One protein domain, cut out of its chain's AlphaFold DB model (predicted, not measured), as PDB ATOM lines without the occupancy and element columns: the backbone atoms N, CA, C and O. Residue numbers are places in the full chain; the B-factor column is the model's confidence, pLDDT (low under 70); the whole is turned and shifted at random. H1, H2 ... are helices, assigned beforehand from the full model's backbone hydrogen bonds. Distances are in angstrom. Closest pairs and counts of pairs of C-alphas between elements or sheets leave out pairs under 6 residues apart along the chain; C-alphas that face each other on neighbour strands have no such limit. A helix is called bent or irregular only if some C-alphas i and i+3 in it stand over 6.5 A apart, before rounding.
ATOM      1  N   THR A 159       0.132  -8.764  18.971       72.25
ATOM      2  CA  THR A 159       1.601  -8.887  18.869       72.25
ATOM      3  C   THR A 159       2.197  -8.242  17.615       72.25
ATOM      4  O   THR A 159       3.394  -7.978  17.584       72.25
ATOM      5  N   LEU A 160       1.376  -7.980  16.591       72.00
ATOM      6  CA  LEU A 160       1.783  -7.273  15.372       72.00
ATOM      7  C   LEU A 160       1.746  -5.746  15.525       72.00
ATOM      8  O   LEU A 160       2.142  -5.034  14.605       72.00
ATOM      9  N   LEU A 161       1.242  -5.244  16.656       74.00
ATOM     10  CA  LEU A 161       1.210  -3.824  16.974       74.00
ATOM     11  C   LEU A 161       2.425  -3.462  17.842       74.00
ATOM     12  O   LEU A 161       2.785  -4.230  18.738       74.00
ATOM     13  N   PRO A 162       3.058  -2.305  17.603       63.97
ATOM     14  CA  PRO A 162       4.179  -1.860  18.416       63.97
ATOM     15  C   PRO A 162       3.739  -1.629  19.868       63.97
ATOM     16  O   PRO A 162       2.693  -1.041  20.142       63.97
ATOM     17  N   ALA A 163       4.549  -2.110  20.812       58.06
ATOM     18  CA  ALA A 163       4.350  -1.886  22.241       58.06
ATOM     19  C   ALA A 163       4.902  -0.505  22.623       58.06
ATOM     20  O   ALA A 163       6.007  -0.386  23.150       58.06
ATOM     21  N   THR A 164       4.158   0.548  22.299       63.66
ATOM     22  CA  THR A 164       4.539   1.945  22.556       63.66
ATOM     23  C   THR A 164       3.581   2.616  23.534       63.66
ATOM     24  O   THR A 164       2.389   2.309  23.569       63.66
ATOM     25  N   GLU A 165       4.097   3.555  24.331       62.72
ATOM     26  CA  GLU A 165       3.262   4.414  25.173       62.72
ATOM     27  C   GLU A 165       2.355   5.290  24.296       62.72
ATOM     28  O   GLU A 165       2.785   5.835  23.277       62.72
ATOM     29  N   ALA A 166       1.081   5.405  24.675       63.75
ATOM     30  CA  ALA A 166       0.093   6.143  23.902       63.75
ATOM     31  C   ALA A 166       0.396   7.651  23.926       63.75
ATOM     32  O   ALA A 166       0.177   8.320  24.936       63.75
ATOM     33  N   GLY A 167       0.876   8.189  22.802       77.62
ATOM     34  CA  GLY A 167       0.905   9.631  22.552       77.62
ATOM     35  C   GLY A 167      -0.502  10.228  22.410       77.62
ATOM     36  O   GLY A 167      -1.496   9.505  22.286       77.62
ATOM     37  N   ASP A 168      -0.603  11.560  22.409       89.06
ATOM     38  CA  ASP A 168      -1.886  12.234  22.187       89.06
ATOM     39  C   ASP A 168      -2.337  12.061  20.722       89.06
ATOM     40  O   ASP A 168      -1.626  12.420  19.775       89.06
ATOM     41  N   LEU A 169      -3.531  11.486  20.540       89.94
ATOM     42  CA  LEU A 169      -4.134  11.223  19.232       89.94
ATOM     43  C   LEU A 169      -4.368  12.506  18.432       89.94
ATOM     44  O   LEU A 169      -4.151  12.514  17.221       89.94
ATOM     45  N   TYR A 170      -4.836  13.570  19.083       92.00
ATOM     46  CA  TYR A 170      -5.190  14.813  18.407       92.00
ATOM     47  C   TYR A 170      -3.936  15.532  17.919       92.00
ATOM     48  O   TYR A 170      -3.888  15.931  16.755       92.00
ATOM     49  N   ASP A 171      -2.907  15.625  18.763       91.19
ATOM     50  CA  ASP A 171      -1.631  16.236  18.380       91.19
ATOM     51  C   ASP A 171      -0.950  15.447  17.257       91.19
ATOM     52  O   ASP A 171      -0.483  16.033  16.275       91.19
ATOM     53  N   SER A 172      -0.960  14.114  17.346       90.88
ATOM     54  CA  SER A 172      -0.396  13.241  16.310       90.88
ATOM     55  C   SER A 172      -1.148  13.375  14.982       90.88
ATOM     56  O   SER A 172      -0.524  13.496  13.928       90.88
ATOM     57  N   ALA A 173      -2.484  13.431  15.011       91.19
ATOM     58  CA  ALA A 173      -3.296  13.632  13.812       91.19
ATOM     59  C   ALA A 173      -3.039  15.004  13.172       91.19
ATOM     60  O   ALA A 173      -2.799  15.088  11.967       91.19
ATOM     61  N   LEU A 174      -3.028  16.080  13.967       91.38
ATOM     62  CA  LEU A 174      -2.738  17.432  13.479       91.38
ATOM     63  C   LEU A 174      -1.345  17.528  12.858       91.38
ATOM     64  O   LEU A 174      -1.173  18.186  11.829       91.38
ATOM     65  N   ARG A 175      -0.360  16.853  13.454       90.38
ATOM     66  CA  ARG A 175       0.995  16.778  12.913       90.38
ATOM     67  C   ARG A 175       1.020  16.094  11.548       90.38
ATOM     68  O   ARG A 175       1.616  16.636  10.622       90.38
ATOM     69  N   VAL A 176       0.322  14.968  11.390       90.69
ATOM     70  CA  VAL A 176       0.215  14.266  10.100       90.69
ATOM     71  C   VAL A 176      -0.412  15.152   9.022       90.69
ATOM     72  O   VAL A 176       0.136  15.232   7.926       90.69
ATOM     73  N   PHE A 177      -1.499  15.870   9.322       89.81
ATOM     74  CA  PHE A 177      -2.133  16.776   8.353       89.81
ATOM     75  C   PHE A 177      -1.225  17.935   7.911       89.81
ATOM     76  O   PHE A 177      -1.370  18.426   6.791       89.81
ATOM     77  N   ARG A 178      -0.304  18.374   8.775       89.38
ATOM     78  CA  ARG A 178       0.625  19.478   8.499       89.38
ATOM     79  C   ARG A 178       1.882  19.044   7.762       89.38
ATOM     80  O   ARG A 178       2.270  19.703   6.806       89.38
ATOM     81  N   GLU A 179       2.532  17.994   8.252       87.56
ATOM     82  CA  GLU A 179       3.874  17.601   7.818       87.56
ATOM     83  C   GLU A 179       3.826  16.515   6.740       87.56
ATOM     84  O   GLU A 179       4.609  16.564   5.803       87.56
ATOM     85  N   GLN A 180       2.904  15.547   6.845       87.25
ATOM     86  CA  GLN A 180       2.794  14.383   5.943       87.25
ATOM     87  C   GLN A 180       4.093  13.557   5.802       87.25
ATOM     88  O   GLN A 180       4.238  12.757   4.876       87.25
ATOM     89  N   GLU A 181       5.021  13.725   6.749       84.69
ATOM     90  CA  GLU A 181       6.323  13.062   6.786       84.69
ATOM     91  C   GLU A 181       6.224  11.644   7.387       84.69
ATOM     92  O   GLU A 181       5.437  11.423   8.321       84.69
ATOM     93  N   PRO A 182       7.057  10.682   6.938       90.75
ATOM     94  CA  PRO A 182       7.078   9.314   7.465       90.75
ATOM     95  C   PRO A 182       7.108   9.194   9.003       90.75
ATOM     96  O   PRO A 182       6.303   8.429   9.537       90.75
ATOM     97  N   PRO A 183       7.940   9.939   9.767       89.12
ATOM     98  CA  PRO A 183       7.938   9.846  11.230       89.12
ATOM     99  C   PRO A 183       6.623  10.302  11.876       89.12
ATOM    100  O   PRO A 183       6.224   9.739  12.893       89.12
ATOM    101  N   ALA A 184       5.933  11.297  11.312       90.12
ATOM    102  CA  ALA A 184       4.640  11.743  11.832       90.12
ATOM    103  C   ALA A 184       3.552  10.684  11.582       90.12
ATOM    104  O   ALA A 184       2.741  10.408  12.465       90.12
ATOM    105  N   LEU A 185       3.568  10.066  10.396       92.50
ATOM    106  CA  LEU A 185       2.652   8.986  10.019       92.50
ATOM    107  C   LEU A 185       2.827   7.753  10.910       92.50
ATOM    108  O   LEU A 185       1.835   7.205  11.387       92.50
ATOM    109  N   LEU A 186       4.074   7.351  11.171       91.31
ATOM    110  CA  LEU A 186       4.383   6.228  12.059       91.31
ATOM    111  C   LEU A 186       3.975   6.519  13.506       91.31
ATOM    112  O   LEU A 186       3.335   5.677  14.121       91.31
ATOM    113  N   ALA A 187       4.225   7.730  14.016       91.44
ATOM    114  CA  ALA A 187       3.780   8.109  15.358       91.44
ATOM    115  C   ALA A 187       2.249   8.013  15.516       91.44
ATOM    116  O   ALA A 187       1.754   7.516  16.526       91.44
ATOM    117  N   LEU A 188       1.478   8.443  14.509       93.81
ATOM    118  CA  LEU A 188       0.023   8.279  14.530       93.81
ATOM    119  C   LEU A 188      -0.400   6.806  14.390       93.81
ATOM    120  O   LEU A 188      -1.386   6.401  15.009       93.81
ATOM    121  N   ALA A 189       0.332   6.002  13.614       92.94
ATOM    122  CA  ALA A 189       0.092   4.564  13.506       92.94
ATOM    123  C   ALA A 189       0.318   3.847  14.848       92.94
ATOM    124  O   ALA A 189      -0.495   3.004  15.231       92.94
ATOM    125  N   ASP A 190       1.354   4.232  15.593       91.44
ATOM    126  CA  ASP A 190       1.652   3.725  16.934       91.44
ATOM    127  C   ASP A 190       0.533   4.083  17.923       91.44
ATOM    128  O   ASP A 190       0.037   3.223  18.656       91.44
ATOM    129  N   VAL A 191       0.051   5.334  17.891       92.62
ATOM    130  CA  VAL A 191      -1.104   5.761  18.697       92.62
ATOM    131  C   VAL A 191      -2.360   4.971  18.322       92.62
ATOM    132  O   VAL A 191      -3.077   4.513  19.212       92.62
ATOM    133  N   ALA A 192      -2.629   4.766  17.031       92.94
ATOM    134  CA  ALA A 192      -3.752   3.948  16.574       92.94
ATOM    135  C   ALA A 192      -3.632   2.491  17.062       92.94
ATOM    136  O   ALA A 192      -4.613   1.927  17.546       92.94
ATOM    137  N   GLY A 193      -2.433   1.906  17.029       90.81
ATOM    138  CA  GLY A 193      -2.161   0.579  17.586       90.81
ATOM    139  C   GLY A 193      -2.429   0.499  19.091       90.81
ATOM    140  O   GLY A 193      -3.103  -0.425  19.555       90.81
ATOM    141  N   ALA A 194      -2.001   1.507  19.852       89.38
ATOM    142  CA  ALA A 194      -2.307   1.602  21.276       89.38
ATOM    143  C   ALA A 194      -3.824   1.704  21.528       89.38
ATOM    144  O   ALA A 194      -4.347   1.006  22.397       89.38
ATOM    145  N   GLN A 195      -4.562   2.490  20.731       90.25
ATOM    146  CA  GLN A 195      -6.029   2.569  20.825       90.25
ATOM    147  C   GLN A 195      -6.712   1.231  20.510       90.25
ATOM    148  O   GLN A 195      -7.670   0.865  21.194       90.25
ATOM    149  N   ALA A 196      -6.202   0.464  19.541       89.50
ATOM    150  CA  ALA A 196      -6.719  -0.869  19.234       89.50
ATOM    151  C   ALA A 196      -6.641  -1.808  20.449       89.50
ATOM    152  O   ALA A 196      -7.569  -2.571  20.696       89.50
ATOM    153  N   SER A 197      -5.569  -1.717  21.243       85.62
ATOM    154  CA  SER A 197      -5.378  -2.568  22.426       85.62
ATOM    155  C   SER A 197      -6.357  -2.276  23.576       85.62
ATOM    156  O   SER A 197      -6.627  -3.160  24.389       85.62
ATOM    157  N   VAL A 198      -6.919  -1.061  23.635       85.06
ATOM    158  CA  VAL A 198      -7.778  -0.586  24.740       85.06
ATOM    159  C   VAL A 198      -9.266  -0.553  24.362       85.06
ATOM    160  O   VAL A 198     -10.121  -0.533  25.243       85.06
ATOM    161  N   ALA A 199      -9.604  -0.573  23.068       81.25
ATOM    162  CA  ALA A 199     -10.968  -0.358  22.582       81.25
ATOM    163  C   ALA A 199     -12.017  -1.353  23.125       81.25
ATOM    164  O   ALA A 199     -13.189  -0.990  23.217       81.25
ATOM    165  N   GLY A 200     -11.621  -2.582  23.488       73.19
ATOM    166  CA  GLY A 200     -12.474  -3.614  24.103       73.19
ATOM    167  C   GLY A 200     -13.542  -4.230  23.180       73.19
ATOM    168  O   GLY A 200     -13.841  -5.415  23.301       73.19
ATOM    169  N   ASP A 201     -14.079  -3.453  22.237       80.88
ATOM    170  CA  ASP A 201     -14.987  -3.871  21.166       80.88
ATOM    171  C   ASP A 201     -14.190  -4.351  19.938       80.88
ATOM    172  O   ASP A 201     -13.260  -3.679  19.478       80.88
ATOM    173  N   GLY A 202     -14.564  -5.507  19.386       83.81
ATOM    174  CA  GLY A 202     -13.929  -6.092  18.204       83.81
ATOM    175  C   GLY A 202     -14.031  -5.210  16.954       83.81
ATOM    176  O   GLY A 202     -13.091  -5.187  16.156       83.81
ATOM    177  N   SER A 203     -15.113  -4.439  16.800       88.94
ATOM    178  CA  SER A 203     -15.304  -3.543  15.649       88.94
ATOM    179  C   SER A 203     -14.323  -2.365  15.676       88.94
ATOM    180  O   SER A 203     -13.541  -2.162  14.746       88.94
ATOM    181  N   LEU A 204     -14.282  -1.646  16.801       89.38
ATOM    182  CA  LEU A 204     -13.371  -0.529  17.033       89.38
ATOM    183  C   LEU A 204     -11.909  -0.969  17.014       89.38
ATOM    184  O   LEU A 204     -11.086  -0.288  16.405       89.38
ATOM    185  N   THR A 205     -11.594  -2.111  17.629       91.38
ATOM    186  CA  THR A 205     -10.245  -2.701  17.599       91.38
ATOM    187  C   THR A 205      -9.779  -2.897  16.160       91.38
ATOM    188  O   THR A 205      -8.693  -2.452  15.795       91.38
ATOM    189  N   THR A 206     -10.630  -3.491  15.319       92.00
ATOM    190  CA  THR A 206     -10.328  -3.705  13.900       92.00
ATOM    191  C   THR A 206     -10.127  -2.373  13.172       92.00
ATOM    192  O   THR A 206      -9.141  -2.219  12.459       92.00
ATOM    193  N   CYS A 207     -11.004  -1.382  13.359       92.75
ATOM    194  CA  CYS A 207     -10.858  -0.078  12.700       92.75
ATOM    195  C   CYS A 207      -9.557   0.643  13.082       92.75
ATOM    196  O   CYS A 207      -8.914   1.242  12.221       92.75
ATOM    197  N   TRP A 208      -9.131   0.559  14.344       93.88
ATOM    198  CA  TRP A 208      -7.841   1.102  14.773       93.88
ATOM    199  C   TRP A 208      -6.650   0.344  14.172       93.88
ATOM    200  O   TRP A 208      -5.682   0.974  13.750       93.88
ATOM    201  N   GLN A 209      -6.736  -0.986  14.061       94.31
ATOM    202  CA  GLN A 209      -5.724  -1.805  13.379       94.31
ATOM    203  C   GLN A 209      -5.624  -1.475  11.884       94.31
ATOM    204  O   GLN A 209      -4.522  -1.328  11.359       94.31
ATOM    205  N   LEU A 210      -6.765  -1.313  11.212       94.94
ATOM    206  CA  LEU A 210      -6.838  -0.890   9.814       94.94
ATOM    207  C   LEU A 210      -6.212   0.497   9.624       94.94
ATOM    208  O   LEU A 210      -5.419   0.682   8.704       94.94
ATOM    209  N   LEU A 211      -6.498   1.450  10.520       96.12
ATOM    210  CA  LEU A 211      -5.907   2.787  10.456       96.12
ATOM    211  C   LEU A 211      -4.383   2.737  10.610       96.12
ATOM    212  O   LEU A 211      -3.670   3.342   9.811       96.12
ATOM    213  N   ALA A 212      -3.884   1.997  11.605       94.75
ATOM    214  CA  ALA A 212      -2.450   1.824  11.827       94.75
ATOM    215  C   ALA A 212      -1.758   1.233  10.587       94.75
ATOM    216  O   ALA A 212      -0.742   1.759  10.132       94.75
ATOM    217  N   ALA A 213      -2.352   0.199   9.988       94.56
ATOM    218  CA  ALA A 213      -1.824  -0.455   8.796       94.56
ATOM    219  C   ALA A 213      -1.766   0.470   7.572       94.56
ATOM    220  O   ALA A 213      -0.764   0.511   6.863       94.56
ATOM    221  N   VAL A 214      -2.823   1.244   7.318       94.88
ATOM    222  CA  VAL A 214      -2.869   2.157   6.167       94.88
ATOM    223  C   VAL A 214      -1.893   3.330   6.339       94.88
ATOM    224  O   VAL A 214      -1.241   3.736   5.378       94.88
ATOM    225  N   LEU A 215      -1.720   3.842   7.561       94.44
ATOM    226  CA  LEU A 215      -0.712   4.868   7.859       94.44
ATOM    227  C   LEU A 215       0.718   4.342   7.675       94.44
ATOM    228  O   LEU A 215       1.557   5.046   7.113       94.44
ATOM    229  N   GLN A 216       0.982   3.098   8.079       92.25
ATOM    230  CA  GLN A 216       2.253   2.412   7.832       92.25
ATOM    231  C   GLN A 216       2.535   2.243   6.331       92.25
ATOM    232  O   GLN A 216       3.643   2.536   5.880       92.25
ATOM    233  N   LEU A 217       1.530   1.851   5.538       90.19
ATOM    234  CA  LEU A 217       1.651   1.779   4.077       90.19
ATOM    235  C   LEU A 217       1.971   3.142   3.462       90.19
ATOM    236  O   LEU A 217       2.840   3.247   2.596       90.19
ATOM    237  N   ARG A 218       1.307   4.202   3.933       93.25
ATOM    238  CA  ARG A 218       1.590   5.565   3.479       93.25
ATOM    239  C   ARG A 218       3.002   6.017   3.860       93.25
ATOM    240  O   ARG A 218       3.656   6.662   3.040       93.25
ATOM    241  N   ALA A 219       3.484   5.680   5.056       89.12
ATOM    242  CA  ALA A 219       4.849   5.982   5.496       89.12
ATOM    243  C   ALA A 219       5.910   5.236   4.668       89.12
ATOM    244  O   ALA A 219       6.972   5.791   4.402       89.12
ATOM    245  N   ALA A 220       5.595   4.020   4.211       85.44
ATOM    246  CA  ALA A 220       6.428   3.226   3.305       85.44
ATOM    247  C   ALA A 220       6.383   3.701   1.835       85.44
ATOM    248  O   ALA A 220       7.086   3.151   0.994       85.44
ATOM    249  N   GLY A 221       5.563   4.707   1.505       85.69
ATOM    250  CA  GLY A 221       5.416   5.218   0.138       85.69
ATOM    251  C   GLY A 221       4.530   4.363  -0.776       85.69
ATOM    252  O   GLY A 221       4.489   4.614  -1.975       85.69
ATOM    253  N   ALA A 222       3.799   3.386  -0.228       82.88
ATOM    254  CA  ALA A 222       2.910   2.505  -0.991       82.88
ATOM    255  C   ALA A 222       1.524   3.119  -1.274       82.88
ATOM    256  O   ALA A 222       0.738   2.548  -2.023       82.88
ATOM    257  N   LEU A 223       1.197   4.257  -0.658       84.62
ATOM    258  CA  LEU A 223      -0.076   4.965  -0.823       84.62
ATOM    259  C   LEU A 223       0.160   6.469  -0.971       84.62
ATOM    260  O   LEU A 223       1.165   6.994  -0.494       84.62
ATOM    261  N   GLU A 224      -0.799   7.171  -1.571       84.62
ATOM    262  CA  GLU A 224      -0.833   8.636  -1.614       84.62
ATOM    263  C   GLU A 224      -1.615   9.214  -0.420       84.62
ATOM    264  O   GLU A 224      -2.380   8.520   0.248       84.62
ATOM    265  N   TRP A 225      -1.409  10.500  -0.111       85.69
ATOM    266  CA  TRP A 225      -2.184  11.211   0.919       85.69
ATOM    267  C   TRP A 225      -3.473  11.804   0.326       85.69
ATOM    268  O   TRP A 225      -3.627  13.021   0.206       85.69
ATOM    269  N   ASP A 226      -4.383  10.925  -0.087       80.38
ATOM    270  CA  ASP A 226      -5.631  11.277  -0.765       80.38
ATOM    271  C   ASP A 226      -6.789  11.602   0.203       80.38
ATOM    272  O   ASP A 226      -6.677  11.523   1.432       80.38
ATOM    273  N   HIS A 227      -7.940  11.990  -0.354       82.44
ATOM    274  CA  HIS A 227      -9.138  12.291   0.434       82.44
ATOM    275  C   HIS A 227      -9.698  11.067   1.173       82.44
ATOM    276  O   HIS A 227     -10.295  11.227   2.243       82.44
ATOM    277  N   VAL A 228      -9.491   9.851   0.652       84.31
ATOM    278  CA  VAL A 228      -9.943   8.605   1.290       84.31
ATOM    279  C   VAL A 228      -9.168   8.375   2.590       84.31
ATOM    280  O   VAL A 228      -9.776   8.152   3.641       84.31
ATOM    281  N   LEU A 229      -7.843   8.523   2.561       88.88
ATOM    282  CA  LEU A 229      -6.980   8.404   3.731       88.88
ATOM    283  C   LEU A 229      -7.205   9.545   4.737       88.88
ATOM    284  O   LEU A 229      -7.355   9.296   5.936       88.88
ATOM    285  N   GLN A 230      -7.325  10.790   4.268       88.31
ATOM    286  CA  GLN A 230      -7.651  11.937   5.130       88.31
ATOM    287  C   GLN A 230      -8.985  11.739   5.869       88.31
ATOM    288  O   GLN A 230      -9.108  12.071   7.058       88.31
ATOM    289  N   ARG A 231      -9.986  11.169   5.185       88.38
ATOM    290  CA  ARG A 231     -11.285  10.829   5.772       88.38
ATOM    291  C   ARG A 231     -11.169   9.706   6.793       88.38
ATOM    292  O   ARG A 231     -11.788   9.823   7.849       88.38
ATOM    293  N   ALA A 232     -10.391   8.662   6.516       90.19
ATOM    294  CA  ALA A 232     -10.168   7.570   7.460       90.19
ATOM    295  C   ALA A 232      -9.584   8.092   8.785       90.19
ATOM    296  O   ALA A 232     -10.134   7.822   9.855       90.19
ATOM    297  N   VAL A 233      -8.548   8.937   8.711       92.81
ATOM    298  CA  VAL A 233      -7.931   9.570   9.889       92.81
ATOM    299  C   VAL A 233      -8.931  10.463  10.627       92.81
ATOM    300  O   VAL A 233      -9.164  10.276  11.822       92.81
ATOM    301  N   SER A 234      -9.573  11.401   9.925       92.56
ATOM    302  CA  SER A 234     -10.531  12.334  10.539       92.56
ATOM    303  C   SER A 234     -11.728  11.610  11.160       92.56
ATOM    304  O   SER A 234     -12.195  11.982  12.236       92.56
ATOM    305  N   GLY A 235     -12.214  10.558  10.499       91.00
ATOM    306  CA  GLY A 235     -13.322   9.731  10.959       91.00
ATOM    307  C   GLY A 235     -12.991   8.988  12.248       91.00
ATOM    308  O   GLY A 235     -13.792   9.008  13.180       91.00
ATOM    309  N   MET A 236     -11.790   8.414  12.348       93.94
ATOM    310  CA  MET A 236     -11.337   7.741  13.567       93.94
ATOM    311  C   MET A 236     -11.084   8.720  14.723       93.94
ATOM    312  O   MET A 236     -11.459   8.431  15.861       93.94
ATOM    313  N   VAL A 237     -10.552   9.917  14.450       92.19
ATOM    314  CA  VAL A 237     -10.430  10.989  15.458       92.19
ATOM    315  C   VAL A 237     -11.809  11.435  15.958       92.19
ATOM    316  O   VAL A 237     -12.031  11.540  17.167       92.19
ATOM    317  N   ALA A 238     -12.770  11.646  15.054       90.00
ATOM    318  CA  ALA A 238     -14.141  12.001  15.417       90.00
ATOM    319  C   ALA A 238     -14.817  10.894  16.241       90.00
ATOM    320  O   ALA A 238     -15.503  11.178  17.226       90.00
ATOM    321  N   GLN A 239     -14.585   9.633  15.882       90.12
ATOM    322  CA  GLN A 239     -15.092   8.479  16.610       90.12
ATOM    323  C   GLN A 239     -14.496   8.378  18.022       90.12
ATOM    324  O   GLN A 239     -15.226   8.147  18.988       90.12
ATOM    325  N   HIS A 240     -13.196   8.638  18.178       88.75
ATOM    326  CA  HIS A 240     -12.556   8.720  19.490       88.75
ATOM    327  C   HIS A 240     -13.147   9.855  20.347       88.75
ATOM    328  O   HIS A 240     -13.441   9.671  21.531       88.75
ATOM    329  N   ALA A 241     -13.397  11.026  19.749       88.12
ATOM    330  CA  ALA A 241     -14.032  12.152  20.433       88.12
ATOM    331  C   ALA A 241     -15.455  11.824  20.921       88.12
ATOM    332  O   ALA A 241     -15.839  12.231  22.020       88.12
ATOM    333  N   ARG A 242     -16.234  11.069  20.134       87.88
ATOM    334  CA  ARG A 242     -17.569  10.582  20.522       87.88
ATOM    335  C   ARG A 242     -17.502   9.624  21.708       87.88
ATOM    336  O   ARG A 242     -18.239   9.819  22.675       87.88
ATOM    337  N   ALA A 243     -16.575   8.667  21.673       86.06
ATOM    338  CA  ALA A 243     -16.366   7.723  22.769       86.06
ATOM    339  C   ALA A 243     -16.030   8.448  24.086       86.06
ATOM    340  O   ALA A 243     -16.626   8.158  25.122       86.06
ATOM    341  N   ARG A 244     -15.174   9.484  24.046       85.94
ATOM    342  CA  ARG A 244     -14.861  10.321  25.224       85.94
ATOM    343  C   ARG A 244     -16.060  11.104  25.772       85.94
ATOM    344  O   ARG A 244     -16.054  11.473  26.942       85.94
ATOM    345  N   ARG A 245     -17.079  11.362  24.948       89.50
ATOM    346  CA  ARG A 245     -18.346  12.003  25.349       89.50
ATOM    347  C   ARG A 245     -19.399  10.996  25.829       89.50
ATOM    348  O   ARG A 245     -20.527  11.399  26.091       89.50
ATOM    349  N   GLY A 246     -19.061   9.706  25.913       84.19
ATOM    350  CA  GLY A 246     -19.993   8.640  26.288       84.19
ATOM    351  C   GLY A 246     -21.048   8.335  25.220       84.19
ATOM    352  O   GLY A 246     -22.068   7.725  25.528       84.19
ATOM    353  N   GLN A 247     -20.840   8.777  23.976       83.69
ATOM    354  CA  GLN A 247     -21.737   8.459  22.867       83.69
ATOM    355  C   GLN A 247     -21.335   7.112  22.254       83.69
ATOM    356  O   GLN A 247     -20.144   6.907  22.000       83.69
ATOM    357  N   PRO A 248     -22.294   6.207  21.984       77.62
ATOM    358  CA  PRO A 248     -21.987   4.929  21.363       77.62
ATOM    359  C   PRO A 248     -21.423   5.123  19.952       77.62
ATOM    360  O   PRO A 248     -21.712   6.108  19.255       77.62
ATOM    361  N   ALA A 249     -20.600   4.158  19.548       76.88
ATOM    362  CA  ALA A 249     -20.098   4.068  18.191       76.88
ATOM    363  C   ALA A 249     -21.244   3.851  17.203       76.88
ATOM    364  O   ALA A 249     -22.146   3.057  17.458       76.88
ATOM    365  N   ASP A 250     -21.199   4.567  16.083       82.31
ATOM    366  CA  ASP A 250     -22.099   4.305  14.966       82.31
ATOM    367  C   ASP A 250     -21.488   3.181  14.118       82.31
ATOM    368  O   ASP A 250     -20.483   3.376  13.431       82.31
ATOM    369  N   GLU A 251     -22.065   1.982  14.213       83.19
ATOM    370  CA  GLU A 251     -21.571   0.792  13.516       83.19
ATOM    371  C   GLU A 251     -21.580   0.973  11.991       83.19
ATOM    372  O   GLU A 251     -20.645   0.543  11.317       83.19
ATOM    373  N   ALA A 252     -22.564   1.695  11.440       82.50
ATOM    374  CA  ALA A 252     -22.623   1.973  10.007       82.50
ATOM    375  C   ALA A 252     -21.473   2.893   9.567       82.50
ATOM    376  O   ALA A 252     -20.881   2.700   8.500       82.50
ATOM    377  N   GLN A 253     -21.118   3.872  10.406       83.94
ATOM    378  CA  GLN A 253     -19.971   4.742  10.161       83.94
ATOM    379  C   GLN A 253     -18.648   3.973  10.267       83.94
ATOM    380  O   GLN A 253     -17.782   4.137   9.407       83.94
ATOM    381  N   LEU A 254     -18.496   3.110  11.277       86.81
ATOM    382  CA  LEU A 254     -17.317   2.251  11.418       86.81
ATOM    383  C   LEU A 254     -17.154   1.314  10.226       86.81
ATOM    384  O   LEU A 254     -16.052   1.181   9.707       86.81
ATOM    385  N   GLN A 255     -18.241   0.705   9.757       85.88
ATOM    386  CA  GLN A 255     -18.214  -0.182   8.602       85.88
ATOM    387  C   GLN A 255     -17.828   0.565   7.319       85.88
ATOM    388  O   GLN A 255     -17.062   0.044   6.511       85.88
ATOM    389  N   ALA A 256     -18.297   1.805   7.145       83.50
ATOM    390  CA  ALA A 256     -17.890   2.655   6.029       83.50
ATOM    391  C   ALA A 256     -16.399   3.032   6.090       83.50
ATOM    392  O   ALA A 256     -15.715   2.949   5.072       83.50
ATOM    393  N   LEU A 257     -15.884   3.398   7.269       88.50
ATOM    394  CA  LEU A 257     -14.456   3.681   7.460       88.50
ATOM    395  C   LEU A 257     -13.605   2.430   7.217       88.50
ATOM    396  O   LEU A 257     -12.580   2.499   6.545       88.50
ATOM    397  N   ALA A 258     -14.040   1.276   7.723       89.69
ATOM    398  CA  ALA A 258     -13.370   0.006   7.494       89.69
ATOM    399  C   ALA A 258     -13.340  -0.354   6.002       89.69
ATOM    400  O   ALA A 258     -12.286  -0.731   5.504       89.69
ATOM    401  N   GLN A 259     -14.442  -0.161   5.272       86.19
ATOM    402  CA  GLN A 259     -14.489  -0.356   3.821       86.19
ATOM    403  C   GLN A 259     -13.460   0.518   3.086       86.19
ATOM    404  O   GLN A 259     -12.747   0.016   2.219       86.19
ATOM    405  N   ASP A 260     -13.352   1.798   3.454       87.62
ATOM    406  CA  ASP A 260     -12.371   2.721   2.874       87.62
ATOM    407  C   ASP A 260     -10.928   2.262   3.160       87.62
ATOM    408  O   ASP A 260     -10.076   2.257   2.273       87.62
ATOM    409  N   MET A 261     -10.641   1.823   4.388       91.94
ATOM    410  CA  MET A 261      -9.305   1.352   4.764       91.94
ATOM    411  C   MET A 261      -8.956   0.002   4.127       91.94
ATOM    412  O   MET A 261      -7.817  -0.191   3.712       91.94
ATOM    413  N   LEU A 262      -9.918  -0.917   3.982       89.44
ATOM    414  CA  LEU A 262      -9.732  -2.156   3.222       89.44
ATOM    415  C   LEU A 262      -9.454  -1.847   1.744       89.44
ATOM    416  O   LEU A 262      -8.580  -2.470   1.149       89.44
ATOM    417  N   PHE A 263     -10.124  -0.847   1.164       86.00
ATOM    418  CA  PHE A 263      -9.842  -0.385  -0.196       86.00
ATOM    419  C   PHE A 263      -8.410   0.156  -0.340       86.00
ATOM    420  O   PHE A 263      -7.739  -0.119  -1.337       86.00
ATOM    421  N   LEU A 264      -7.916   0.892   0.659       86.94
ATOM    422  CA  LEU A 264      -6.530   1.369   0.694       86.94
ATOM    423  C   LEU A 264      -5.532   0.212   0.883       86.94
ATOM    424  O   LEU A 264      -4.515   0.169   0.196       86.94
ATOM    425  N   LEU A 265      -5.838  -0.779   1.729       89.19
ATOM    426  CA  LEU A 265      -5.032  -2.002   1.856       89.19
ATOM    427  C   LEU A 265      -4.942  -2.768   0.525       89.19
ATOM    428  O   LEU A 265      -3.855  -3.203   0.148       89.19
ATOM    429  N   ALA A 266      -6.057  -2.888  -0.205       83.62
ATOM    430  CA  ALA A 266      -6.112  -3.541  -1.517       83.62
ATOM    431  C   ALA A 266      -5.144  -2.914  -2.534       83.62
ATOM    432  O   ALA A 266      -4.619  -3.612  -3.399       83.62
ATOM    433  N   GLN A 267      -4.933  -1.599  -2.439       82.38
ATOM    434  CA  GLN A 267      -4.061  -0.836  -3.332       82.38
ATOM    435  C   GLN A 267      -2.601  -0.860  -2.886       82.38
ATOM    436  O   GLN A 267      -1.716  -1.044  -3.714       82.38
ATOM    437  N   GLY A 268      -2.349  -0.675  -1.588       82.25
ATOM    438  CA  GLY A 268      -0.995  -0.476  -1.074       82.25
ATOM    439  C   GLY A 268      -0.223  -1.772  -0.838       82.25
ATOM    440  O   GLY A 268       0.970  -1.834  -1.113       82.25
ATOM    441  N   VAL A 269      -0.875  -2.835  -0.355       85.56
ATOM    442  CA  VAL A 269      -0.172  -4.080   0.009       85.56
ATOM    443  C   VAL A 269       0.493  -4.784  -1.188       85.56
ATOM    444  O   VAL A 269       1.597  -5.297  -1.006       85.56
ATOM    445  N   PRO A 270      -0.087  -4.814  -2.409       81.81
ATOM    446  CA  PRO A 270       0.590  -5.381  -3.580       81.81
ATOM    447  C   PRO A 270       1.866  -4.644  -4.014       81.81
ATOM    448  O   PRO A 270       2.652  -5.212  -4.766       81.81
ATOM    449  N   LEU A 271       2.060  -3.394  -3.579       79.94
ATOM    450  CA  LEU A 271       3.230  -2.576  -3.920       79.94
ATOM    451  C   LEU A 271       4.409  -2.793  -2.961       79.94
ATOM    452  O   LEU A 271       5.504  -2.297  -3.224       79.94
ATOM    453  N   LEU A 272       4.199  -3.518  -1.857       76.38
ATOM    454  CA  LEU A 272       5.236  -3.790  -0.867       76.38
ATOM    455  C   LEU A 272       6.054  -5.054  -1.188       76.38
ATOM    456  O   LEU A 272       5.498  -6.037  -1.689       76.38
ATOM    457  N   PRO A 273       7.346  -5.084  -0.811       76.56
ATOM    458  CA  PRO A 273       8.142  -6.308  -0.761       76.56
ATOM    459  C   PRO A 273       7.578  -7.351   0.219       76.56
ATOM    460  O   PRO A 273       6.895  -7.024   1.193       76.56
ATOM    461  N   GLU A 274       7.907  -8.628   0.000       74.00
ATOM    462  CA  GLU A 274       7.536  -9.704   0.925       74.00
ATOM    463  C   GLU A 274       8.183  -9.509   2.307       74.00
ATOM    464  O   GLU A 274       9.392  -9.309   2.423       74.00
ATOM    465  N   GLY A 275       7.375  -9.596   3.369       73.44
ATOM    466  CA  GLY A 275       7.827  -9.471   4.761       73.44
ATOM    467  C   GLY A 275       7.767  -8.055   5.347       73.44
ATOM    468  O   GLY A 275       7.912  -7.908   6.561       73.44
ATOM    469  N   GLU A 276       7.500  -7.025   4.539       80.56
ATOM    470  CA  GLU A 276       7.279  -5.663   5.036       80.56
ATOM    471  C   GLU A 276       5.832  -5.440   5.508       80.56
ATOM    472  O   GLU A 276       4.887  -6.039   4.997       80.56
ATOM    473  N   GLN A 277       5.661  -4.560   6.503       85.00
ATOM    474  CA  GLN A 277       4.365  -4.171   7.085       85.00
ATOM    475  C   GLN A 277       3.443  -5.368   7.418       85.00
ATOM    476  O   GLN A 277       2.352  -5.512   6.850       85.00
ATOM    477  N   PRO A 278       3.839  -6.233   8.378       87.44
ATOM    478  CA  PRO A 278       3.150  -7.494   8.665       87.44
ATOM    479  C   PRO A 278       1.701  -7.305   9.132       87.44
ATOM    480  O   PRO A 278       0.856  -8.159   8.867       87.44
ATOM    481  N   LEU A 279       1.386  -6.177   9.779       89.44
ATOM    482  CA  LEU A 279       0.022  -5.829  10.173       89.44
ATOM    483  C   LEU A 279      -0.891  -5.646   8.950       89.44
ATOM    484  O   LEU A 279      -1.973  -6.231   8.898       89.44
ATOM    485  N   ALA A 280      -0.446  -4.869   7.957       89.50
ATOM    486  CA  ALA A 280      -1.200  -4.612   6.734       89.50
ATOM    487  C   ALA A 280      -1.437  -5.898   5.940       89.50
ATOM    488  O   ALA A 280      -2.553  -6.137   5.476       89.50
ATOM    489  N   ARG A 281      -0.417  -6.761   5.848       87.81
ATOM    490  CA  ARG A 281      -0.535  -8.060   5.180       87.81
ATOM    491  C   ARG A 281      -1.513  -8.984   5.899       87.81
ATOM    492  O   ARG A 281      -2.429  -9.494   5.268       87.81
ATOM    493  N   ALA A 282      -1.381  -9.127   7.217       88.94
ATOM    494  CA  ALA A 282      -2.252  -9.996   7.999       88.94
ATOM    495  C   ALA A 282      -3.723  -9.543   7.964       88.94
ATOM    496  O   ALA A 282      -4.619 -10.383   7.901       88.94
ATOM    497  N   LEU A 283      -3.987  -8.230   7.954       90.06
ATOM    498  CA  LEU A 283      -5.336  -7.687   7.755       90.06
ATOM    499  C   LEU A 283      -5.847  -7.955   6.336       90.06
ATOM    500  O   LEU A 283      -6.976  -8.418   6.172       90.06
ATOM    501  N   ALA A 284      -5.027  -7.710   5.312       86.88
ATOM    502  CA  ALA A 284      -5.411  -7.962   3.929       86.88
ATOM    503  C   ALA A 284      -5.706  -9.455   3.677       86.88
ATOM    504  O   ALA A 284      -6.682  -9.767   2.997       86.88
ATOM    505  N   ASP A 285      -4.946 -10.361   4.296       84.56
ATOM    506  CA  ASP A 285      -5.172 -11.810   4.266       84.56
ATOM    507  C   ASP A 285      -6.432 -12.214   5.049       84.56
ATOM    508  O   ASP A 285      -7.279 -12.945   4.535       84.56
ATOM    509  N   ALA A 286      -6.616 -11.704   6.276       86.06
ATOM    510  CA  ALA A 286      -7.779 -12.015   7.116       86.06
ATOM    511  C   ALA A 286      -9.107 -11.629   6.445       86.06
ATOM    512  O   ALA A 286     -10.124 -12.328   6.585       86.06
ATOM    513  N   TYR A 287      -9.090 -10.518   5.712       82.38
ATOM    514  CA  TYR A 287     -10.229 -10.018   4.958       82.38
ATOM    515  C   TYR A 287     -10.284 -10.525   3.514       82.38
ATOM    516  O   TYR A 287     -11.325 -10.369   2.884       82.38
ATOM    517  N   GLY A 288      -9.234 -11.190   3.020       75.75
ATOM    518  CA  GLY A 288      -9.156 -11.738   1.665       75.75
ATOM    519  C   GLY A 288      -9.101 -10.672   0.570       75.75
ATOM    520  O   GLY A 288      -9.534 -10.936  -0.543       75.75
TER     521      GLY A 288
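This is residues 159 to 288 of the 588 residues of an uncharacterized protein of Brachymonas denitrificans DSM 15123 (UniProt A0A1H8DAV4). H3 runs through the middle of a five-helix up-and-down bundle, H1 to H5, each helix running against the one before it, with the longest helix, H5, and H2 packed on H3. H1 and the short H6 lie on opposite sides of H3, and H6 crosses H3 and H5 steeply. The printed part has 130 residues with six named helices, H1 to H6 in chain order, and no named strand: all helix. It is compact, with a radius of gyration of the C-alphas of 13.4 A and spans of 42 by 32 by 29 A.

H5, residues 251 to 271, is 30.5 A long and irregular, but only just: C-alphas 267 and 270 are 6.51 A apart. H3 is residues 202 to 219, 25.7 A; H4 is 227 to 244, 25.5 A; H2 is 182 to 198, 24.8 A. H1, residues 169 to 179, begins at C-alpha 169 (-4.134, 11.223, 19.232). H6, residues 278 to 287, ends at C-alpha 287 (-10.229, -10.018, 4.958).

H3 is the hub. H5 touches it, C-alphas of Cys 207 and Ala 258 closest at 5.8 A, the same way at a shallow tilt of 34 degrees, only just short of steep. H2 and H3 form a hairpin, closest at Ala 189 and Ala 212, C-alphas 4.1 A apart. H6 touches residues 209 to 217 of H3 alone, closest at C-alphas 213 and 280, 4.7 A. H1 and H5 are apart. Every O i to N i+4 pair is within hydrogen-bond range in H1, H3, H4 and H6; in H2 12 of 13 are, in H5 15 of 17.

The C-alphas farthest apart, of Gly 246 and Pro 273, are 41.8 A apart. The printed part has no cut and no long link. Residues 162 to 166 have pLDDT under 70.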